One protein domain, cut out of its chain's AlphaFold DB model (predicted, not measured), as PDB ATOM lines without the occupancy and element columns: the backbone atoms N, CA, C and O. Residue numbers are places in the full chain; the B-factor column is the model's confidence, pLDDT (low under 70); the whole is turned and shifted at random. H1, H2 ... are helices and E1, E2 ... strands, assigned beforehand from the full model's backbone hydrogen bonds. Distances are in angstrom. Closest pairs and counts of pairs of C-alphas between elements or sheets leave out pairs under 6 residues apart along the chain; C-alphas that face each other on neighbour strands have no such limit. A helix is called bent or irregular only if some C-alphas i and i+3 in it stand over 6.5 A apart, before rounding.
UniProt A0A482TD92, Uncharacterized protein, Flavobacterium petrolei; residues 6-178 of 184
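This is residues 6 to 178 of the 184 residues of an uncharacterized protein of Flavobacterium petrolei (UniProt A0A482TD92). A strongly twisted sheet of five strands, E1 to E5, curls round the kinked helix H5; H6 crosses the same face, and H1 and H2 cover the opposite face, making three layers. From the end of H5 a thin arm, the hairpin E6 and E7 with its long loop, reaches away from this body and makes the length. The printed part has 173 residues with six named helices and seven named strands, in the order E1 E2 H1 E3 H2 H3 H4 E4 E5 H5 E6 E7 H6. The large sheet is mixed, in the order E1 E2 E3 E4 E5, and the class is mixed, helices and strands. The whole is compact, with a radius of gyration of the C-alphas of 17.9 A, but elongated, spanning 57 by 37 by 31 A.

E1, residues 6 to 10, begins at C-alpha 6 (220.531, 126.653, 158.951). E2 is residues 18 to 24, 19.5 A long, H1 31 to 44, 20.7 A, and E3 50 to 56, 19.5 A. H2 is residues 62 to 68, H3 70 to 74 and H4 82 to 87. E4, residues 89 to 95, is 20.2 A long, and E5 is 98 to 101. H5, residues 106 to 126, is 29.6 A long and irregular: C-alphas 110 and 113 are 7.9 A apart, with a kink of 52 degrees near residue 113. E6 is residues 130 to 132 and E7 150 to 152. H6, residues 161 to 177, is 24.5 A long and ends at C-alpha 177 (198.524, 117.554, 157.079).

E1 and E2 form an antiparallel hairpin, with N 9 and O 19 at 2.8 A. E2, H1 and E3 form a strand-helix-strand unit, two parallel neighbour strands with a helix between, its crossover right-handed; N 22 and O 52 are 2.8 A apart. E3, H2 H3 H4 and E4 form another, with N 92 and O 53 at 2.8 A. E4 and E5 form a hairpin, with N 100 and O 93 at 2.8 A. The closest C-alphas of H5 and E1, Ser 9 and Ile 115, are 5.8 A apart. H5, with residues 116 to 123 alone, touches H6 at a steep tilt of 45 degrees, opposite ways; the C-alphas of Leu 120 and Ile 167 come closest, 6.7 A. H1 only just touches H3, with 3 pairs of C-alphas within 8 A, Lys 35 and Ile 73 closest at 6.2 A. H4 only grazes the sheet, with residues 84 to 87. In the hairpin E6 and E7, N 131 and O 151 are 2.8 A apart. Every O i to N i+4 pair is within hydrogen-bond range in H2 and H3; the counts are 9 of 10 in H1, 1 of 2 in H4, 15 of 17 in H5 and 10 of 13 in H6.

The two C-alphas farthest apart, Asp 68 and Gly 145, are 57.9 A apart. The printed part has no cut, and its one long link is E6 to E7. Mean pLDDT of the printed part is 83.8; residues 59 to 60, 134 to 138, 155 to 156 and 170 to 178 are under 70.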
ATOM      1  N   ILE A   6     220.560 125.989 157.645       95.56
ATOM      2  CA  ILE A   6     220.531 126.653 158.951       95.56
ATOM      3  C   ILE A   6     219.939 128.044 158.770       95.56
ATOM      4  O   ILE A   6     220.378 128.797 157.896       95.56
ATOM      5  N   TYR A   7     218.945 128.371 159.587       95.31
ATOM      6  CA  TYR A   7     218.305 129.681 159.606       95.31
ATOM      7  C   TYR A   7     217.798 130.009 161.012       95.31
ATOM      8  O   TYR A   7     217.638 129.125 161.851       95.31
ATOM      9  N   ASN A   8     217.546 131.290 161.277       95.25
ATOM     10  CA  ASN A   8     216.912 131.721 162.520       95.25
ATOM     11  C   ASN A   8     215.414 131.928 162.294       95.25
ATOM     12  O   ASN A   8     215.013 132.458 161.256       95.25
ATOM     13  N   SER A   9     214.615 131.535 163.281       94.62
ATOM     14  CA  SER A   9     213.175 131.740 163.322       94.62
ATOM     15  C   SER A   9     212.794 132.589 164.532       94.62
ATOM     16  O   SER A   9     213.270 132.344 165.642       94.62
ATOM     17  N   ASN A  10     211.937 133.584 164.301       93.69
ATOM     18  CA  ASN A  10     211.283 134.360 165.345       93.69
ATOM     19  C   ASN A  10     209.940 133.698 165.686       93.69
ATOM     20  O   ASN A  10     208.976 133.822 164.930       93.69
ATOM     21  N   ILE A  11     209.902 132.963 166.791       91.81
ATOM     22  CA  ILE A  11     208.747 132.204 167.268       91.81
ATOM     23  C   ILE A  11     207.916 133.092 168.203       91.81
ATOM     24  O   ILE A  11     208.468 133.802 169.046       91.81
ATOM     25  N   GLU A  12     206.587 133.014 168.119       87.38
ATOM     26  CA  GLU A  12     205.662 133.685 169.050       87.38
ATOM     27  C   GLU A  12     205.603 132.986 170.425       87.38
ATOM     28  O   GLU A  12     204.545 132.742 170.999       87.38
ATOM     29  N   ASP A  13     206.768 132.668 170.986       89.12
ATOM     30  CA  ASP A  13     206.943 132.092 172.314       89.12
ATOM     31  C   ASP A  13     207.970 132.929 173.085       89.12
ATOM     32  O   ASP A  13     209.067 133.195 172.601       89.12
ATOM     33  N   LYS A  14     207.629 133.369 174.303       85.31
ATOM     34  CA  LYS A  14     208.516 134.239 175.098       85.31
ATOM     35  C   LYS A  14     209.841 133.565 175.456       85.31
ATOM     36  O   LYS A  14     210.848 134.260 175.559       85.31
ATOM     37  N   LYS A  15     209.835 132.249 175.677       87.62
ATOM     38  CA  LYS A  15     211.021 131.477 176.058       87.62
ATOM     39  C   LYS A  15     211.852 131.122 174.829       87.62
ATOM     40  O   LYS A  15     213.071 131.203 174.893       87.62
ATOM     41  N   TYR A  16     211.209 130.781 173.716       89.44
ATOM     42  CA  TYR A  16     211.886 130.269 172.516       89.44
ATOM     43  C   TYR A  16     211.901 131.254 171.345       89.44
ATOM     44  O   TYR A  16     212.035 130.841 170.196       89.44
ATOM     45  N   LYS A  17     211.773 132.554 171.639       88.62
ATOM     46  CA  LYS A  17     211.551 133.610 170.649       88.62
ATOM     47  C   LYS A  17     212.532 133.568 169.485       88.62
ATOM     48  O   LYS A  17     212.098 133.619 168.349       88.62
ATOM     49  N   ASN A  18     213.834 133.461 169.742       90.69
ATOM     50  CA  ASN A  18     214.832 133.366 168.678       90.69
ATOM     51  C   ASN A  18     215.378 131.942 168.620       90.69
ATOM     52  O   ASN A  18     216.320 131.619 169.337       90.69
ATOM     53  N   ALA A  19     214.797 131.084 167.792       93.88
ATOM     54  CA  ALA A  19     215.279 129.716 167.626       93.88
ATOM     55  C   ALA A  19     216.187 129.604 166.398       93.88
ATOM     56  O   ALA A  19     215.871 130.129 165.331       93.88
ATOM     57  N   THR A  20     217.291 128.874 166.520       95.94
ATOM     58  CA  THR A  20     218.093 128.465 165.364       95.94
ATOM     59  C   THR A  20     217.629 127.090 164.916       95.94
ATOM     60  O   THR A  20     217.661 126.125 165.679       95.94
ATOM     61  N   ILE A  21     217.194 127.012 163.666       96.19
ATOM     62  CA  ILE A  21     216.683 125.795 163.053       96.19
ATOM     63  C   ILE A  21     217.797 125.174 162.219       96.19
ATOM     64  O   ILE A  21     218.407 125.848 161.388       96.19
ATOM     65  N   ILE A  22     218.055 123.889 162.440       95.94
ATOM     66  CA  ILE A  22     219.045 123.092 161.724       95.94
ATOM     67  C   ILE A  22     218.308 121.968 161.009       95.94
ATOM     68  O   ILE A  22     217.884 120.997 161.631       95.94
ATOM     69  N   PHE A  23     218.184 122.081 159.693       94.50
ATOM     70  CA  PHE A  23     217.605 121.042 158.856       94.50
ATOM     71  C   PHE A  23     218.695 120.144 158.266       94.50
ATOM     72  O   PHE A  23     219.594 120.622 157.565       94.50
ATOM     73  N   ASN A  24     218.593 118.842 158.530       92.50
ATOM     74  CA  ASN A  24     219.393 117.803 157.894       92.50
ATOM     75  C   ASN A  24     218.525 116.986 156.919       92.50
ATOM     76  O   ASN A  24     217.746 116.149 157.382       92.50
ATOM     77  N   PRO A  25     218.688 117.167 155.595       89.50
ATOM     78  CA  PRO A  25     217.986 116.368 154.598       89.50
ATOM     79  C   PRO A  25     218.510 114.929 154.481       89.50
ATOM     80  O   PRO A  25     217.861 114.084 153.866       89.50
ATOM     81  N   SER A  26     219.718 114.664 154.985       88.00
ATOM     82  CA  SER A  26     220.418 113.395 154.805       88.00
ATOM     83  C   SER A  26     220.034 112.371 155.870       88.00
ATOM     84  O   SER A  26     219.757 112.712 157.019       88.00
ATOM     85  N   ILE A  27     220.087 111.095 155.484       84.38
ATOM     86  CA  ILE A  27     220.007 109.952 156.406       84.38
ATOM     87  C   ILE A  27     221.243 109.940 157.324       84.38
ATOM     88  O   ILE A  27     221.173 109.603 158.504       84.38
ATOM     89  N   GLU A  28     222.390 110.344 156.786       86.25
ATOM     90  CA  GLU A  28     223.629 110.463 157.544       86.25
ATOM     91  C   GLU A  28     223.691 111.783 158.311       86.25
ATOM     92  O   GLU A  28     223.275 112.838 157.818       86.25
ATOM     93  N   PHE A  29     224.288 111.739 159.499       87.62
ATOM     94  CA  PHE A  29     224.527 112.917 160.320       87.62
ATOM     95  C   PHE A  29     226.024 113.242 160.382       87.62
ATOM     96  O   PHE A  29     226.787 112.605 161.105       87.62
ATOM     97  N   ASP A  30     226.456 114.249 159.623       89.88
ATOM     98  CA  ASP A  30     227.852 114.696 159.614       89.88
ATOM     99  C   ASP A  30     228.084 115.811 160.642       89.88
ATOM    100  O   ASP A  30     227.892 117.000 160.366       89.88
ATOM    101  N   PHE A  31     228.539 115.418 161.832       89.88
ATOM    102  CA  PHE A  31     228.816 116.342 162.929       89.88
ATOM    103  C   PHE A  31     229.894 117.390 162.593       89.88
ATOM    104  O   PHE A  31     229.793 118.545 163.009       89.88
ATOM    105  N   ASN A  32     230.928 117.023 161.832       90.38
ATOM    106  CA  ASN A  32     232.009 117.956 161.499       90.38
ATOM    107  C   ASN A  32     231.513 119.053 160.556       90.38
ATOM    108  O   ASN A  32     231.818 120.231 160.767       90.38
ATOM    109  N   SER A  33     230.707 118.674 159.562       92.25
ATOM    110  CA  SER A  33     230.042 119.635 158.681       92.25
ATOM    111  C   SER A  33     229.087 120.539 159.460       92.25
ATOM    112  O   SER A  33     229.109 121.750 159.250       92.25
ATOM    113  N   LEU A  34     228.304 119.983 160.393       93.12
ATOM    114  CA  LEU A  34     227.418 120.771 161.254       93.12
ATOM    115  C   LEU A  34     228.198 121.835 162.029       93.12
ATOM    116  O   LEU A  34     227.844 123.008 161.978       93.12
ATOM    117  N   LYS A  35     229.269 121.438 162.722       92.12
ATOM    118  CA  LYS A  35     230.096 122.342 163.532       92.12
ATOM    119  C   LYS A  35     230.628 123.522 162.714       92.12
ATOM    120  O   LYS A  35     230.545 124.669 163.152       92.12
ATOM    121  N   ASN A  36     231.148 123.248 161.518       92.38
ATOM    122  CA  ASN A  36     231.669 124.289 160.632       92.38
ATOM    123  C   ASN A  36     230.551 125.238 160.178       92.38
ATOM    124  O   ASN A  36     230.718 126.451 160.246       92.38
ATOM    125  N   MET A  37     229.391 124.698 159.796       93.06
ATOM    126  CA  MET A  37     228.250 125.505 159.358       93.06
ATOM    127  C   MET A  37     227.616 126.319 160.494       93.06
ATOM    128  O   MET A  37     227.192 127.443 160.257       93.06
ATOM    129  N   LEU A  38     227.578 125.795 161.725       92.94
ATOM    130  CA  LEU A  38     227.163 126.561 162.905       92.94
ATOM    131  C   LEU A  38     228.143 127.700 163.179       92.94
ATOM    132  O   LEU A  38     227.712 128.829 163.376       92.94
ATOM    133  N   SER A  39     229.449 127.422 163.122       91.38
ATOM    134  CA  SER A  39     230.478 128.452 163.296       91.38
ATOM    135  C   SER A  39     230.354 129.556 162.244       91.38
ATOM    136  O   SER A  39     230.532 130.722 162.567       91.38
ATOM    137  N   GLU A  40     230.051 129.209 160.990       91.25
ATOM    138  CA  GLU A  40     229.782 130.186 159.929       91.25
ATOM    139  C   GLU A  40     228.491 130.966 160.182       91.25
ATOM    140  O   GLU A  40     228.502 132.189 160.088       91.25
ATOM    141  N   HIS A  41     227.399 130.288 160.546       92.62
ATOM    142  CA  HIS A  41     226.112 130.924 160.840       92.62
ATOM    143  C   HIS A  41     226.243 131.944 161.972       92.62
ATOM    144  O   HIS A  41     225.865 133.102 161.827       92.62
ATOM    145  N   PHE A  42     226.860 131.556 163.083       90.69
ATOM    146  CA  PHE A  42     227.012 132.428 164.242       90.69
ATOM    147  C   PHE A  42     228.147 133.468 164.123       90.69
ATOM    148  O   PHE A  42     228.406 134.204 165.075       90.69
ATOM    149  N   ARG A  43     228.808 133.597 162.961       87.94
ATOM    150  CA  ARG A  43     229.600 134.810 162.658       87.94
ATOM    151  C   ARG A  43     228.701 136.019 162.423       87.94
ATOM    152  O   ARG A  43     229.050 137.121 162.835       87.94
ATOM    153  N   ASP A  44     227.550 135.789 161.796       85.44
ATOM    154  CA  ASP A  44     226.613 136.843 161.403       85.44
ATOM    155  C   ASP A  44     225.455 136.998 162.409       85.44
ATOM    156  O   ASP A  44     224.736 137.998 162.396       85.44
ATOM    157  N   PHE A  45     225.288 136.031 163.319       85.31
ATOM    158  CA  PHE A  45     224.228 136.002 164.328       85.31
ATOM    159  C   PHE A  45     224.805 135.727 165.719       85.31
ATOM    160  O   PHE A  45     225.623 134.834 165.884       85.31
ATOM    161  N   TYR A  46     224.362 136.459 166.744       72.75
ATOM    162  CA  TYR A  46     225.017 136.429 168.062       72.75
ATOM    163  C   TYR A  46     224.244 135.710 169.169       72.75
ATOM    164  O   TYR A  46     224.800 135.525 170.247       72.75
ATOM    165  N   GLN A  47     222.973 135.348 168.967       78.81
ATOM    166  CA  GLN A  47     222.133 134.791 170.032       78.81
ATOM    167  C   GLN A  47     221.116 133.788 169.496       78.81
ATOM    168  O   GLN A  47     220.566 133.958 168.407       78.81
ATOM    169  N   THR A  48     220.850 132.766 170.304       90.06
ATOM    170  CA  THR A  48     219.779 131.795 170.092       90.06
ATOM    171  C   THR A  48     219.219 131.358 171.444       90.06
ATOM    172  O   THR A  48     219.966 131.127 172.392       90.06
ATOM    173  N   ASN A  49     217.897 131.295 171.550       91.00
ATOM    174  CA  ASN A  49     217.177 130.822 172.729       91.00
ATOM    175  C   ASN A  49     216.923 129.309 172.677       91.00
ATOM    176  O   ASN A  49     216.673 128.698 173.713       91.00
ATOM    177  N   ALA A  50     216.965 128.717 171.481       92.94
ATOM    178  CA  ALA A  50     216.712 127.300 171.269       92.94
ATOM    179  C   ALA A  50     217.429 126.786 170.018       92.94
ATOM    180  O   ALA A  50     217.451 127.462 168.988       92.94
ATOM    181  N   LEU A  51     217.939 125.557 170.080       94.12
ATOM    182  CA  LEU A  51     218.377 124.819 168.895       94.12
ATOM    183  C   LEU A  51     217.296 123.815 168.519       94.12
ATOM    184  O   LEU A  51     216.893 123.003 169.347       94.12
ATOM    185  N   VAL A  52     216.845 123.842 167.271       94.88
ATOM    186  CA  VAL A  52     215.833 122.906 166.771       94.88
ATOM    187  C   VAL A  52     216.429 122.109 165.624       94.88
ATOM    188  O   VAL A  52     216.658 122.639 164.538       94.88
ATOM    189  N   PHE A  53     216.674 120.827 165.859       94.06
ATOM    190  CA  PHE A  53     217.169 119.898 164.854       94.06
ATOM    191  C   PHE A  53     215.998 119.225 164.147       94.06
ATOM    192  O   PHE A  53     215.269 118.444 164.752       94.06
ATOM    193  N   ILE A  54     215.838 119.497 162.856       92.88
ATOM    194  CA  ILE A  54     214.891 118.801 161.987       92.88
ATOM    195  C   ILE A  54     215.689 117.793 161.163       92.88
ATOM    196  O   ILE A  54     216.527 118.188 160.352       92.88
ATOM    197  N   HIS A  55     215.466 116.499 161.369       90.81
ATOM    198  CA  HIS A  55     216.305 115.459 160.769       90.81
ATOM    199  C   HIS A  55     215.491 114.289 160.229       90.81
ATOM    200  O   HIS A  55     214.403 113.993 160.716       90.81
ATOM    201  N   CYS A  56     216.032 113.588 159.235       87.19
ATOM    202  CA  CYS A  56     215.412 112.365 158.744       87.19
ATOM    203  C   CYS A  56     215.346 111.312 159.870       87.19
ATOM    204  O   CYS A  56     216.291 111.170 160.653       87.19
ATOM    205  N   SER A  57     214.227 110.596 159.976       82.31
ATOM    206  CA  SER A  57     214.072 109.447 160.871       82.31
ATOM    207  C   SER A  57     215.008 108.330 160.416       82.31
ATOM    208  O   SER A  57     214.818 107.754 159.346       82.31
ATOM    209  N   THR A  58     216.027 108.024 161.215       73.81
ATOM    210  CA  THR A  58     217.031 106.996 160.910       73.81
ATOM    211  C   THR A  58     217.336 106.145 162.135       73.81
ATOM    212  O   THR A  58     216.896 106.441 163.245       73.81
ATOM    213  N   SER A  59     218.077 105.053 161.934       58.97
ATOM    214  CA  SER A  59     218.471 104.128 163.002       58.97
ATOM    215  C   SER A  59     219.463 104.732 164.002       58.97
ATOM    216  O   SER A  59     219.514 104.286 165.145       58.97
ATOM    217  N   ILE A  60     220.238 105.744 163.597       66.81
ATOM    218  CA  ILE A  60     221.181 106.458 164.462       66.81
ATOM    219  C   ILE A  60     220.523 107.765 164.882       66.81
ATOM    220  O   ILE A  60     220.401 108.675 164.069       66.81
ATOM    221  N   SER A  61     220.122 107.866 166.150       75.25
ATOM    222  CA  SER A  61     219.523 109.092 166.679       75.25
ATOM    223  C   SER A  61     220.560 110.225 166.693       75.25
ATOM    224  O   SER A  61     221.535 110.136 167.452       75.25
ATOM    225  N   PRO A  62     220.372 111.312 165.915       81.06
ATOM    226  CA  PRO A  62     221.231 112.492 165.993       81.06
ATOM    227  C   PRO A  62     221.323 113.052 167.411       81.06
ATOM    228  O   PRO A  62     222.348 113.611 167.779       81.06
ATOM    229  N   GLU A  63     220.296 112.834 168.234       86.88
ATOM    230  CA  GLU A  63     220.269 113.236 169.640       86.88
ATOM    231  C   GLU A  63     221.459 112.690 170.431       86.88
ATOM    232  O   GLU A  63     222.034 113.420 171.236       86.88
ATOM    233  N   MET A  64     221.848 111.425 170.216       84.62
ATOM    234  CA  MET A  64     222.993 110.830 170.920       84.62
ATOM    235  C   MET A  64     224.300 111.477 170.461       84.62
ATOM    236  O   MET A  64     225.087 111.925 171.287       84.62
ATOM    237  N   LEU A  65     224.482 111.637 169.146       86.06
ATOM    238  CA  LEU A  65     225.675 112.275 168.578       86.06
ATOM    239  C   LEU A  65     225.845 113.725 169.048       86.06
ATOM    240  O   LEU A  65     226.971 114.154 169.316       86.06
ATOM    241  N   ILE A  66     224.739 114.471 169.140       88.31
ATOM    242  CA  ILE A  66     224.722 115.838 169.664       88.31
ATOM    243  C   ILE A  66     225.072 115.851 171.151       88.31
ATOM    244  O   ILE A  66     225.929 116.637 171.548       88.31
ATOM    245  N   LYS A  67     224.463 114.975 171.962       87.06
ATOM    246  CA  LYS A  67     224.754 114.882 173.403       87.06
ATOM    247  C   LYS A  67     226.221 114.555 173.671       87.06
ATOM    248  O   LYS A  67     226.847 115.241 174.472       87.06
ATOM    249  N   ASP A  68     226.787 113.597 172.943       87.94
ATOM    250  CA  ASP A  68     228.182 113.168 173.108       87.94
ATOM    251  C   ASP A  68     229.199 114.240 172.675       87.94
ATOM    252  O   ASP A  68     230.384 114.157 172.999       87.94
ATOM    253  N   ASN A  69     228.767 115.249 171.911       88.56
ATOM    254  CA  ASN A  69     229.636 116.295 171.371       88.56
ATOM    255  C   ASN A  69     229.136 117.713 171.681       88.56
ATOM    256  O   ASN A  69     229.491 118.660 170.967       88.56
ATOM    257  N   ILE A  70     228.335 117.875 172.734       88.00
ATOM    258  CA  ILE A  70     227.629 119.126 173.011       88.00
ATOM    259  C   ILE A  70     228.581 120.312 173.221       88.00
ATOM    260  O   ILE A  70     228.382 121.380 172.640       88.00
ATOM    261  N   ASP A  71     229.705 120.091 173.904       87.12
ATOM    262  CA  ASP A  71     230.725 121.119 174.150       87.12
ATOM    263  C   ASP A  71     231.285 121.705 172.846       87.12
ATOM    264  O   ASP A  71     231.631 122.883 172.753       87.12
ATOM    265  N   LYS A  72     231.388 120.883 171.794       87.75
ATOM    266  CA  LYS A  72     231.891 121.326 170.485       87.75
ATOM    267  C   LYS A  72     230.858 122.184 169.749       87.75
ATOM    268  O   LYS A  72     231.251 123.043 168.959       87.75
ATOM    269  N   ILE A  73     229.567 121.965 170.003       87.06
ATOM    270  CA  ILE A  73     228.491 122.811 169.476       87.06
ATOM    271  C   ILE A  73     228.534 124.167 170.156       87.06
ATOM    272  O   ILE A  73     228.568 125.171 169.456       87.06
ATOM    273  N   PHE A  74     228.621 124.217 171.487       85.75
ATOM    274  CA  PHE A  74     228.652 125.493 172.209       85.75
ATOM    275  C   PHE A  74     229.881 126.331 171.895       85.75
ATOM    276  O   PHE A  74     229.754 127.538 171.720       85.75
ATOM    277  N   LYS A  75     231.038 125.710 171.643       86.88
ATOM    278  CA  LYS A  75     232.210 126.427 171.103       86.88
ATOM    279  C   LYS A  75     231.954 127.121 169.760       86.88
ATOM    280  O   LYS A  75     232.698 128.028 169.403       86.88
ATOM    281  N   SER A  76     230.937 126.692 169.014       83.56
ATOM    282  CA  SER A  76     230.533 127.295 167.740       83.56
ATOM    283  C   SER A  76     229.486 128.408 167.907       83.56
ATOM    284  O   SER A  76     229.130 129.037 166.915       83.56
ATOM    285  N   ILE A  77     228.980 128.648 169.126       83.94
ATOM    286  CA  ILE A  77     227.914 129.615 169.428       83.94
ATOM    287  C   ILE A  77     228.469 130.682 170.389       83.94
ATOM    288  O   ILE A  77     228.773 130.380 171.544       83.94
ATOM    289  N   PRO A  78     228.622 131.942 169.958       77.25
ATOM    290  CA  PRO A  78     229.167 132.994 170.800       77.25
ATOM    291  C   PRO A  78     228.205 133.334 171.943       77.25
ATOM    292  O   PRO A  78     226.997 133.426 171.743       77.25
ATOM    293  N   LYS A  79     228.764 133.606 173.131       72.25
ATOM    294  CA  LYS A  79     228.043 134.153 174.300       72.25
ATOM    295  C   LYS A  79     226.810 133.335 174.720       72.25
ATOM    296  O   LYS A  79     225.810 133.910 175.145       72.25
ATOM    297  N   VAL A  80     226.876 132.011 174.595       72.25
ATOM    298  CA  VAL A  80     225.780 131.139 175.009       72.25
ATOM    299  C   VAL A  80     225.826 130.870 176.513       72.25
ATOM    300  O   VAL A  80     226.879 130.567 177.070       72.25
ATOM    301  N   GLU A  81     224.675 130.937 177.176       79.69
ATOM    302  CA  GLU A  81     224.508 130.315 178.489       79.69
ATOM    303  C   GLU A  81     224.319 128.810 178.281       79.69
ATOM    304  O   GLU A  81     223.215 128.347 177.992       79.69
ATOM    305  N   GLU A  82     225.408 128.043 178.375       81.38
ATOM    306  CA  GLU A  82     225.430 126.613 178.025       81.38
ATOM    307  C   GLU A  82     224.339 125.817 178.749       81.38
ATOM    308  O   GLU A  82     223.580 125.100 178.109       81.38
ATOM    309  N   HIS A  83     224.181 126.019 180.061       82.25
ATOM    310  CA  HIS A  83     223.155 125.343 180.864       82.25
ATOM    311  C   HIS A  83     221.739 125.600 180.337       82.25
ATOM    312  O   HIS A  83     220.949 124.670 180.201       82.25
ATOM    313  N   TYR A  84     221.437 126.850 179.980       85.69
ATOM    314  CA  TYR A  84     220.146 127.213 179.412       85.69
ATOM    315  C   TYR A  84     219.955 126.592 178.026       85.69
ATOM    316  O   TYR A  84     218.887 126.056 177.733       85.69
ATOM    317  N   LEU A  85     220.976 126.639 177.161       85.12
ATOM    318  CA  LEU A  85     220.830 126.122 175.803       85.12
ATOM    319  C   LEU A  85     220.729 124.594 175.769       85.12
ATOM    320  O   LEU A  85     219.946 124.099 174.965       85.12
ATOM    321  N   ILE A  86     221.430 123.858 176.648       86.75
ATOM    322  CA  ILE A  86     221.303 122.391 176.790       86.75
ATOM    323  C   ILE A  86     219.840 121.987 176.996       86.75
ATOM    324  O   ILE A  86     219.361 121.040 176.370       86.75
ATOM    325  N   GLU A  87     219.121 122.707 177.858       87.69
ATOM    326  CA  GLU A  87     217.713 122.429 178.165       87.69
ATOM    327  C   GLU A  87     216.754 122.816 177.030       87.69
ATOM    328  O   GLU A  87     215.604 122.372 177.014       87.69
ATOM    329  N   ASN A  88     217.223 123.618 176.073       91.25
ATOM    330  CA  ASN A  88     216.434 124.154 174.967       91.25
ATOM    331  C   ASN A  88     216.927 123.629 173.607       91.25
ATOM    332  O   ASN A  88     216.869 124.334 172.594       91.25
ATOM    333  N   ILE A  89     217.407 122.382 173.585       92.12
ATOM    334  CA  ILE A  89     217.662 121.633 172.352       92.12
ATOM    335  C   ILE A  89     216.484 120.712 172.076       92.12
ATOM    336  O   ILE A  89     216.134 119.856 172.889       92.12
ATOM    337  N   PHE A  90     215.911 120.865 170.892       93.00
ATOM    338  CA  PHE A  90     214.741 120.132 170.448       93.00
ATOM    339  C   PHE A  90     215.045 119.355 169.179       93.00
ATOM    340  O   PHE A  90     215.852 119.780 168.349       93.00
ATOM    341  N   TYR A  91     214.357 118.232 169.019       92.06
ATOM    342  CA  TYR A  91     214.552 117.321 167.905       92.06
ATOM    343  C   TYR A  91     213.200 116.989 167.292       92.06
ATOM    344  O   TYR A  91     212.261 116.596 167.981       92.06
ATOM    345  N   VAL A  92     213.109 117.174 165.983       91.81
ATOM    346  CA  VAL A  92     211.946 116.832 165.179       91.81
ATOM    347  C   VAL A  92     212.428 115.872 164.109       91.81
ATOM    348  O   VAL A  92     213.123 116.267 163.171       91.81
ATOM    349  N   SER A  93     212.069 114.600 164.250       90.38
ATOM    350  CA  SER A  93     212.360 113.630 163.202       90.38
ATOM    351  C   SER A  93     211.287 113.699 162.122       90.38
ATOM    352  O   SER A  93     210.126 114.003 162.404       90.38
ATOM    353  N   TYR A  94     211.653 113.439 160.874       88.06
ATOM    354  CA  TYR A  94     210.688 113.337 159.789       88.06
ATOM    355  C   TYR A  94     210.899 112.079 158.960       88.06
ATOM    356  O   TYR A  94     212.020 111.689 158.634       88.06
ATOM    357  N   GLU A  95     209.792 111.464 158.568       85.88
ATOM    358  CA  GLU A  95     209.774 110.360 157.620       85.88
ATOM    359  C   GLU A  95     208.760 110.678 156.529       85.88
ATOM    360  O   GLU A  95     207.580 110.897 156.812       85.88
ATOM    361  N   LYS A  96     209.219 110.704 155.272       78.94
ATOM    362  CA  LYS A  96     208.403 111.094 154.114       78.94
ATOM    363  C   LYS A  96     207.711 112.436 154.369       78.94
ATOM    364  O   LYS A  96     208.380 113.463 154.342       78.94
ATOM    365  N   SER A  97     206.400 112.408 154.621       72.94
ATOM    366  CA  SER A  97     205.559 113.577 154.825       72.94
ATOM    367  C   SER A  97     205.100 113.795 156.276       72.94
ATOM    368  O   SER A  97     204.177 114.571 156.528       72.94
ATOM    369  N   THR A  98     205.699 113.097 157.241       82.50
ATOM    370  CA  THR A  98     205.279 113.145 158.645       82.50
ATOM    371  C   THR A  98     206.407 113.666 159.517       82.50
ATOM    372  O   THR A  98     207.518 113.145 159.458       82.50
ATOM    373  N   PHE A  99     206.101 114.659 160.353       87.25
ATOM    374  CA  PHE A  99     206.981 115.137 161.416       87.25
ATOM    375  C   PHE A  99     206.575 114.527 162.753       87.25
ATOM    376  O   PHE A  99     205.411 114.587 163.157       87.25
ATOM    377  N   ASN A 100     207.556 113.974 163.451       89.12
ATOM    378  CA  ASN A 100     207.403 113.410 164.775       89.12
ATOM    379  C   ASN A 100     208.026 114.366 165.785       89.12
ATOM    380  O   ASN A 100     209.217 114.665 165.753       89.12
ATOM    381  N   PHE A 101     207.188 114.826 166.699       89.25
ATOM    382  CA  PHE A 101     207.556 115.737 167.772       89.25
ATOM    383  C   PHE A 101     207.445 115.006 169.104       89.25
ATOM    384  O   PHE A 101     206.484 114.246 169.314       89.25
ATOM    385  N   SER A 102     208.338 115.300 170.049       85.25
ATOM    386  CA  SER A 102     208.183 114.795 171.408       85.25
ATOM    387  C   SER A 102     206.927 115.372 172.066       85.25
ATOM    388  O   SER A 102     206.393 116.420 171.689       85.25
ATOM    389  N   ARG A 103     206.429 114.695 173.107       73.31
ATOM    390  CA  ARG A 103     205.304 115.204 173.914       73.31
ATOM    391  C   ARG A 103     205.643 116.522 174.616       73.31
ATOM    392  O   ARG A 103     204.735 117.294 174.899       73.31
ATOM    393  N   LYS A 104     206.929 116.767 174.882       79.75
ATOM    394  CA  LYS A 104     207.430 117.982 175.539       79.75
ATOM    395  C   LYS A 104     207.480 119.197 174.599       79.75
ATOM    396  O   LYS A 104     207.521 120.326 175.075       79.75
ATOM    397  N   ASP A 105     207.352 118.984 173.290       86.50
ATOM    398  CA  ASP A 105     207.605 120.004 172.267       86.50
ATOM    399  C   ASP A 105     206.316 120.701 171.815       86.50
ATOM    400  O   ASP A 105     206.087 120.926 170.625       86.50
ATOM    401  N   LYS A 106     205.422 121.012 172.765       87.38
ATOM    402  CA  LYS A 106     204.128 121.632 172.446       87.38
ATOM    403  C   LYS A 106     204.310 122.948 171.681       87.38
ATOM    404  O   LYS A 106     203.664 123.141 170.660       87.38
ATOM    405  N   PHE A 107     205.242 123.796 172.118       88.81
ATOM    406  CA  PHE A 107     205.513 125.070 171.449       88.81
ATOM    407  C   PHE A 107     205.967 124.875 169.991       88.81
ATOM    408  O   PHE A 107     205.559 125.652 169.132       88.81
ATOM    409  N   LEU A 108     206.762 123.833 169.691       90.88
ATOM    410  CA  LEU A 108     207.164 123.536 168.318       90.88
ATOM    411  C   LEU A 108     205.960 123.149 167.488       90.88
ATOM    412  O   LEU A 108     205.812 123.694 166.407       90.88
ATOM    413  N   LYS A 109     205.090 122.264 167.985       89.88
ATOM    414  CA  LYS A 109     203.867 121.873 167.266       89.88
ATOM    415  C   LYS A 109     202.993 123.081 166.944       89.88
ATOM    416  O   LYS A 109     202.569 123.233 165.802       89.88
ATOM    417  N   ASP A 110     202.777 123.941 167.937       90.00
ATOM    418  CA  ASP A 110     201.902 125.109 167.819       90.00
ATOM    419  C   ASP A 110     202.466 126.142 166.821       90.00
ATOM    420  O   ASP A 110     201.705 126.789 166.104       90.00
ATOM    421  N   ASN A 111     203.796 126.244 166.707       91.69
ATOM    422  CA  ASN A 111     204.476 127.223 165.850       91.69
ATOM    423  C   ASN A 111     205.110 126.624 164.584       91.69
ATOM    424  O   ASN A 111     205.731 127.348 163.805       91.69
ATOM    425  N   PHE A 112     204.978 125.317 164.342       90.62
ATOM    426  CA  PHE A 112     205.782 124.617 163.334       90.62
ATOM    427  C   PHE A 112     205.577 125.182 161.932       90.62
ATOM    428  O   PHE A 112     206.533 125.414 161.196       90.62
ATOM    429  N   LYS A 113     204.319 125.455 161.576       88.88
ATOM    430  CA  LYS A 113     203.969 126.052 160.285       88.88
ATOM    431  C   LYS A 113     204.696 127.380 160.069       88.88
ATOM    432  O   LYS A 113     205.208 127.618 158.980       88.88
ATOM    433  N   GLU A 114     204.763 128.212 161.099       91.19
ATOM    434  CA  GLU A 114     205.417 129.514 161.023       91.19
ATOM    435  C   GLU A 114     206.943 129.377 160.941       91.19
ATOM    436  O   GLU A 114     207.567 129.978 160.068       91.19
ATOM    437  N   ILE A 115     207.534 128.486 161.745       93.19
ATOM    438  CA  ILE A 115     208.967 128.145 161.680       93.19
ATOM    439  C   ILE A 115     209.370 127.735 160.259       93.19
ATOM    440  O   ILE A 115     210.402 128.159 159.731       93.19
ATOM    441  N   ILE A 116     208.546 126.905 159.630       92.19
ATOM    442  CA  ILE A 116     208.769 126.413 158.278       92.19
ATOM    443  C   ILE A 116     208.570 127.518 157.228       92.19
ATOM    444  O   ILE A 116     209.406 127.658 156.331       92.19
ATOM    445  N   ASN A 117     207.523 128.339 157.350       90.31
ATOM    446  CA  ASN A 117     207.283 129.477 156.456       90.31
ATOM    447  C   ASN A 117     208.447 130.473 156.477       90.31
ATOM    448  O   ASN A 117     208.879 130.933 155.419       90.31
ATOM    449  N   GLN A 118     208.991 130.768 157.659       93.38
ATOM    450  CA  GLN A 118     210.168 131.624 157.800       93.38
ATOM    451  C   GLN A 118     211.399 130.999 157.140       93.38
ATOM    452  O   GLN A 118     212.149 131.701 156.460       93.38
ATOM    453  N   GLY A 119     211.574 129.680 157.263       93.31
ATOM    454  CA  GLY A 119     212.620 128.941 156.557       93.31
ATOM    455  C   GLY A 119     212.500 129.057 155.039       93.31
ATOM    456  O   GLY A 119     213.497 129.319 154.371       93.31
ATOM    457  N   LEU A 120     211.289 128.930 154.491       90.69
ATOM    458  CA  LEU A 120     211.039 129.114 153.059       90.69
ATOM    459  C   LEU A 120     211.329 130.556 152.634       90.69
ATOM    460  O   LEU A 120     212.095 130.776 151.698       90.69
ATOM    461  N   ALA A 121     210.768 131.539 153.340       89.81
ATOM    462  CA  ALA A 121     210.974 132.953 153.043       89.81
ATOM    463  C   ALA A 121     212.464 133.331 153.061       89.81
ATOM    464  O   ALA A 121     212.930 134.028 152.160       89.81
ATOM    465  N   ASN A 122     213.225 132.816 154.033       91.94
ATOM    466  CA  ASN A 122     214.661 133.055 154.152       91.94
ATOM    467  C   ASN A 122     215.424 132.599 152.898       91.94
ATOM    468  O   ASN A 122     216.220 133.378 152.374       91.94
ATOM    469  N   ILE A 123     215.119 131.415 152.349       90.94
ATOM    470  CA  ILE A 123     215.752 130.920 151.113       90.94
ATOM    471  C   ILE A 123     215.530 131.905 149.955       90.94
ATOM    472  O   ILE A 123     216.478 132.284 149.263       90.94
ATOM    473  N   PHE A 124     214.292 132.369 149.759       88.44
ATOM    474  CA  PHE A 124     213.972 133.311 148.680       88.44
ATOM    475  C   PHE A 124     214.586 134.695 148.899       88.44
ATOM    476  O   PHE A 124     215.031 135.311 147.935       88.44
ATOM    477  N   ILE A 125     214.639 135.195 150.133       87.81
ATOM    478  CA  ILE A 125     215.255 136.494 150.436       87.81
ATOM    479  C   ILE A 125     216.768 136.418 150.204       87.81
ATOM    480  O   ILE A 125     217.327 137.212 149.448       87.81
ATOM    481  N   ARG A 126     217.429 135.423 150.802       88.06
ATOM    482  CA  ARG A 126     218.888 135.292 150.791       88.06
ATOM    483  C   ARG A 126     219.453 135.008 149.403       88.06
ATOM    484  O   ARG A 126     220.503 135.542 149.056       88.06
ATOM    485  N   ASN A 127     218.753 134.209 148.602       88.31
ATOM    486  CA  ASN A 127     219.200 133.862 147.252       88.31
ATOM    487  C   ASN A 127     218.695 134.865 146.192       88.31
ATOM    488  O   ASN A 127     218.772 134.601 144.990       88.31
ATOM    489  N   GLY A 128     218.157 136.020 146.610       83.81
ATOM    490  CA  GLY A 128     217.685 137.069 145.703       83.81
ATOM    491  C   GLY A 128     216.502 136.638 144.832       83.81
ATOM    492  O   GLY A 128     216.362 137.106 143.699       83.81
ATOM    493  N   GLY A 129     215.691 135.705 145.329       83.31
ATOM    494  CA  GLY A 129     214.440 135.244 144.734       83.31
ATOM    495  C   GLY A 129     213.278 136.208 144.940       83.31
ATOM    496  O   GLY A 129     212.388 136.262 144.098       83.31
ATOM    497  N   LEU A 130     213.294 136.996 146.016       82.50
ATOM    498  CA  LEU A 130     212.377 138.117 146.202       82.50
ATOM    499  C   LEU A 130     213.007 139.386 145.621       82.50
ATOM    500  O   LEU A 130     214.031 139.853 146.116       82.50
ATOM    501  N   VAL A 131     212.403 139.929 144.567       80.81
ATOM    502  CA  VAL A 131     212.822 141.189 143.951       80.81
ATOM    503  C   VAL A 131     211.793 142.257 144.285       80.81
ATOM    504  O   VAL A 131     210.603 142.087 144.016       80.81
ATOM    505  N   GLU A 132     212.253 143.350 144.880       80.25
ATOM    506  CA  GLU A 132     211.428 144.504 145.222       80.25
ATOM    507  C   GLU A 132     211.769 145.661 144.287       80.25
ATOM    508  O   GLU A 132     212.923 145.838 143.888       80.25
ATOM    509  N   SER A 133     210.760 146.428 143.884       77.88
ATOM    510  CA  SER A 133     210.992 147.596 143.050       77.88
ATOM    511  C   SER A 133     211.534 148.762 143.880       77.88
ATOM    512  O   SER A 133     211.006 149.110 144.933       77.88
ATOM    513  N   ASN A 134     212.587 149.409 143.380       68.88
ATOM    514  CA  ASN A 134     213.295 150.479 144.092       68.88
ATOM    515  C   ASN A 134     212.582 151.853 144.031       68.88
ATOM    516  O   ASN A 134     213.231 152.882 144.213       68.88
ATOM    517  N   GLY A 135     211.273 151.922 143.743       65.31
ATOM    518  CA  GLY A 135     210.572 153.208 143.634       65.31
ATOM    519  C   GLY A 135     209.067 153.132 143.361       65.31
ATOM    520  O   GLY A 135     208.541 152.101 142.953       65.31
ATOM    521  N   VAL A 136     208.385 154.268 143.552       61.81
ATOM    522  CA  VAL A 136     206.916 154.437 143.439       61.81
ATOM    523  C   VAL A 136     206.403 154.263 141.997       61.81
ATOM    524  O   VAL A 136     205.234 153.959 141.776       61.81
ATOM    525  N   SER A 137     207.281 154.431 141.005       60.25
ATOM    526  CA  SER A 137     206.984 154.389 139.567       60.25
ATOM    527  C   SER A 137     207.436 153.103 138.866       60.25
ATOM    528  O   SER A 137     207.065 152.874 137.716       60.25
ATOM    529  N   HIS A 138     208.207 152.245 139.538       59.94
ATOM    530  CA  HIS A 138     208.659 150.971 138.989       59.94
ATOM    531  C   HIS A 138     207.812 149.855 139.592       59.94
ATOM    532  O   HIS A 138     207.851 149.617 140.795       59.94
ATOM    533  N   HIS A 139     207.020 149.178 138.773       71.50
ATOM    534  CA  HIS A 139     206.217 148.035 139.194       71.50
ATOM    535  C   HIS A 139     206.380 146.901 138.188       71.50
ATOM    536  O   HIS A 139     206.562 147.123 136.991       71.50
ATOM    537  N   TYR A 140     206.305 145.675 138.685       76.06
ATOM    538  CA  TYR A 140     206.227 144.493 137.847       76.06
ATOM    539  C   TYR A 140     204.800 144.343 137.342       76.06
ATOM    540  O   TYR A 140     203.850 144.455 138.117       76.06
ATOM    541  N   VAL A 141     204.657 144.084 136.045       78.75
ATOM    542  CA  VAL A 141     203.369 143.784 135.423       78.75
ATOM    543  C   VAL A 141     203.311 142.282 135.197       78.75
ATOM    544  O   VAL A 141     204.124 141.722 134.462       78.75
ATOM    545  N   PHE A 142     202.375 141.614 135.862       79.38
ATOM    546  CA  PHE A 142     202.143 140.190 135.647       79.38
ATOM    547  C   PHE A 142     201.464 139.945 134.291       79.38
ATOM    548  O   PHE A 142     200.794 140.842 133.783       79.38
ATOM    549  N   PRO A 143     201.522 138.719 133.733       81.81
ATOM    550  CA  PRO A 143     200.786 138.363 132.511       81.81
ATOM    551  C   PRO A 143     199.273 138.634 132.583       81.81
ATOM    552  O   PRO A 143     198.613 138.777 131.563       81.81
ATOM    553  N   SER A 144     198.724 138.733 133.796       83.50
ATOM    554  CA  SER A 144     197.338 139.123 134.067       83.50
ATOM    555  C   SER A 144     197.071 140.635 133.988       83.50
ATOM    556  O   SER A 144     195.955 141.059 134.268       83.50
ATOM    557  N   GLY A 145     198.080 141.458 133.693       81.19
ATOM    558  CA  GLY A 145     198.012 142.923 133.713       81.19
ATOM    559  C   GLY A 145     198.085 143.545 135.113       81.19
ATOM    560  O   GLY A 145     198.100 144.763 135.241       81.19
ATOM    561  N   LYS A 146     198.141 142.737 136.182       83.56
ATOM    562  CA  LYS A 146     198.220 143.244 137.560       83.56
ATOM    563  C   LYS A 146     199.604 143.805 137.868       83.56
ATOM    564  O   LYS A 146     200.615 143.172 137.569       83.56
ATOM    565  N   HIS A 147     199.620 144.947 138.543       82.50
ATOM    566  CA  HIS A 147     200.834 145.614 138.997       82.50
ATOM    567  C   HIS A 147     201.216 145.141 140.404       82.50
ATOM    568  O   HIS A 147     200.355 145.002 141.274       82.50
ATOM    569  N   SER A 148     202.506 144.913 140.636       81.06
ATOM    570  CA  SER A 148     203.052 144.566 141.949       81.06
ATOM    571  C   SER A 148     204.409 145.219 142.167       81.06
ATOM    572  O   SER A 148     205.236 145.280 141.259       81.06
ATOM    573  N   SER A 149     204.664 145.672 143.391       81.62
ATOM    574  CA  SER A 149     205.983 146.150 143.825       81.62
ATOM    575  C   SER A 149     206.951 145.008 144.150       81.62
ATOM    576  O   SER A 149     208.132 145.249 144.392       81.62
ATOM    577  N   LYS A 150     206.467 143.760 144.153       81.81
ATOM    578  CA  LYS A 150     207.250 142.562 144.475       81.81
ATOM    579  C   LYS A 150     207.104 141.496 143.399       81.81
ATOM    580  O   LYS A 150     206.000 141.241 142.911       81.81
ATOM    581  N   PHE A 151     208.212 140.844 143.077       81.44
ATOM    582  CA  PHE A 151     208.276 139.737 142.136       81.44
ATOM    583  C   PHE A 151     209.058 138.576 142.745       81.44
ATOM    584  O   PHE A 151     210.160 138.762 143.261       81.44
ATOM    585  N   LEU A 152     208.489 137.372 142.678       81.06
ATOM    586  CA  LEU A 152     209.158 136.152 143.111       81.06
ATOM    587  C   LEU A 152     209.730 135.433 141.886       81.06
ATOM    588  O   LEU A 152     208.982 135.047 140.989       81.06
ATOM    589  N   ARG A 153     211.046 135.226 141.856       80.88
ATOM    590  CA  ARG A 153     211.739 134.439 140.829       80.88
ATOM    591  C   ARG A 153     212.354 133.189 141.439       80.88
ATOM    592  O   ARG A 153     212.940 133.242 142.513       80.88
ATOM    593  N   THR A 154     212.261 132.071 140.728       76.19
ATOM    594  CA  THR A 154     212.753 130.763 141.193       76.19
ATOM    595  C   THR A 154     214.110 130.381 140.599       76.19
ATOM    596  O   THR A 154     214.862 129.649 141.234       76.19
ATOM    597  N   ALA A 155     214.460 130.918 139.423       68.94
ATOM    598  CA  ALA A 155     215.608 130.489 138.615       68.94
ATOM    599  C   ALA A 155     216.985 130.586 139.311       68.94
ATOM    600  O   ALA A 155     217.891 129.851 138.942       68.94
ATOM    601  N   ASN A 156     217.124 131.420 140.351       69.56
ATOM    602  CA  ASN A 156     218.372 131.597 141.114       69.56
ATOM    603  C   ASN A 156     218.244 131.226 142.601       69.56
ATOM    604  O   ASN A 156     219.141 131.504 143.387       69.56
ATOM    605  N   VAL A 157     217.124 130.620 143.004       76.81
ATOM    606  CA  VAL A 157     216.854 130.272 144.409       76.81
ATOM    607  C   VAL A 157     217.372 128.875 144.749       76.81
ATOM    608  O   VAL A 157     217.765 128.613 145.883       76.81
ATOM    609  N   LEU A 158     217.432 127.987 143.757       76.50
ATOM    610  CA  LEU A 158     217.790 126.575 143.904       76.50
ATOM    611  C   LEU A 158     219.310 126.358 143.799       76.50
ATOM    612  O   LEU A 158     219.783 125.617 142.941       76.50
ATOM    613  N   VAL A 159     220.089 127.035 144.648       79.25
ATOM    614  CA  VAL A 159     221.566 126.996 144.588       79.25
ATOM    615  C   VAL A 159     222.149 125.887 145.466       79.25
ATOM    616  O   VAL A 159     223.108 125.216 145.082       79.25
ATOM    617  N   LYS A 160     221.593 125.677 146.665       87.56
ATOM    618  CA  LYS A 160     222.111 124.705 147.637       87.56
ATOM    619  C   LYS A 160     221.167 123.522 147.771       87.56
ATOM    620  O   LYS A 160     219.996 123.696 148.079       87.56
ATOM    621  N   LYS A 161     221.708 122.307 147.641       89.31
ATOM    622  CA  LYS A 161     220.943 121.060 147.781       89.31
ATOM    623  C   LYS A 161     220.107 121.006 149.066       89.31
ATOM    624  O   LYS A 161     218.943 120.659 148.981       89.31
ATOM    625  N   SER A 162     220.649 121.390 150.225       91.38
ATOM    626  CA  SER A 162     219.894 121.363 151.487       91.38
ATOM    627  C   SER A 162     218.696 122.320 151.518       91.38
ATOM    628  O   SER A 162     217.673 121.987 152.106       91.38
ATOM    629  N   GLU A 163     218.798 123.474 150.857       91.94
ATOM    630  CA  GLU A 163     217.693 124.428 150.690       91.94
ATOM    631  C   GLU A 163     216.645 123.879 149.709       91.94
ATOM    632  O   GLU A 163     215.447 123.988 149.962       91.94
ATOM    633  N   ILE A 164     217.081 123.222 148.626       89.94
ATOM    634  CA  ILE A 164     216.188 122.536 147.678       89.94
ATOM    635  C   ILE A 164     215.437 121.403 148.381       89.94
ATOM    636  O   ILE A 164     214.218 121.325 148.274       89.94
ATOM    637  N   ASP A 165     216.144 120.557 149.132       90.00
ATOM    638  CA  ASP A 165     215.544 119.454 149.881       90.00
ATOM    639  C   ASP A 165     214.536 119.989 150.916       90.00
ATOM    640  O   ASP A 165     213.451 119.432 151.065       90.00
ATOM    641  N   PHE A 166     214.838 121.115 151.574       90.31
ATOM    642  CA  PHE A 166     213.892 121.790 152.465       90.31
ATOM    643  C   PHE A 166     212.637 122.260 151.710       90.31
ATOM    644  O   PHE A 166     211.517 121.999 152.148       90.31
ATOM    645  N   ILE A 167     212.797 122.888 150.540       88.38
ATOM    646  CA  ILE A 167     211.673 123.306 149.686       88.38
ATOM    647  C   ILE A 167     210.865 122.112 149.179       88.38
ATOM    648  O   ILE A 167     209.667 122.256 149.009       88.38
ATOM    649  N   VAL A 168     211.467 120.956 148.905       83.12
ATOM    650  CA  VAL A 168     210.732 119.786 148.391       83.12
ATOM    651  C   VAL A 168     209.955 119.097 149.506       83.12
ATOM    652  O   VAL A 168     208.784 118.753 149.319       83.12
ATOM    653  N   GLN A 169     210.570 118.932 150.677       76.06
ATOM    654  CA  GLN A 169     209.941 118.198 151.769       76.06
ATOM    655  C   GLN A 169     208.738 118.935 152.351       76.06
ATOM    656  O   GLN A 169     207.772 118.302 152.746       76.06
ATOM    657  N   ILE A 170     208.731 120.264 152.362       69.56
ATOM    658  CA  ILE A 170     207.722 121.039 153.091       69.56
ATOM    659  C   ILE A 170     206.337 121.171 152.403       69.56
ATOM    660  O   ILE A 170     205.322 120.966 153.075       69.56
ATOM    661  N   PRO A 171     206.212 121.489 151.101       56.31
ATOM    662  CA  PRO A 171     204.928 121.688 150.424       56.31
ATOM    663  C   PRO A 171     204.098 120.410 150.315       56.31
ATOM    664  O   PRO A 171     202.875 120.471 150.446       56.31
ATOM    665  N   VAL A 172     204.750 119.254 150.145       51.31
ATOM    666  CA  VAL A 172     204.093 117.934 150.169       51.31
ATOM    667  C   VAL A 172     203.463 117.667 151.542       51.31
ATOM    668  O   VAL A 172     202.439 116.995 151.637       51.31
ATOM    669  N   ILE A 173     204.026 118.249 152.605       48.94
ATOM    670  CA  ILE A 173     203.609 118.046 153.998       48.94
ATOM    671  C   ILE A 173     202.498 119.006 154.414       48.94
ATOM    672  O   ILE A 173     201.521 118.591 155.039       48.94
ATOM    673  N   LEU A 174     202.592 120.280 154.025       48.56
ATOM    674  CA  LEU A 174     201.539 121.255 154.314       48.56
ATOM    675  C   LEU A 174     200.224 120.907 153.597       48.56
ATOM    676  O   LEU A 174     199.160 121.154 154.150       48.56
ATOM    677  N   THR A 175     200.276 120.280 152.417       49.75
ATOM    678  CA  THR A 175     199.069 119.820 151.701       49.75
ATOM    679  C   THR A 175     198.481 118.514 152.241       49.75
ATOM    680  O   THR A 175     197.271 118.323 152.146       49.75
ATOM    681  N   THR A 176     199.285 117.628 152.841       45.38
ATOM    682  CA  THR A 176     198.791 116.358 153.413       45.38
ATOM    683  C   THR A 176     198.341 116.471 154.869       45.38
ATOM    684  O   THR A 176     197.407 115.771 155.252       45.38
ATOM    685  N   GLN A 177     198.939 117.353 155.680       43.34
ATOM    686  CA  GLN A 177     198.524 117.554 157.079       43.34
ATOM    687  C   GLN A 177     197.450 118.633 157.265       43.34
ATOM    688  O   GLN A 177     196.695 118.581 158.234       43.34
ATOM    689  N   PHE A 178     197.323 119.572 156.324       40.69
ATOM    690  CA  PHE A 178     196.248 120.560 156.310       40.69
ATOM    691  C   PHE A 178     195.354 120.314 155.095       40.69
ATOM    692  O   PHE A 178     195.389 121.064 154.120       40.69
TER     693      PHE A 178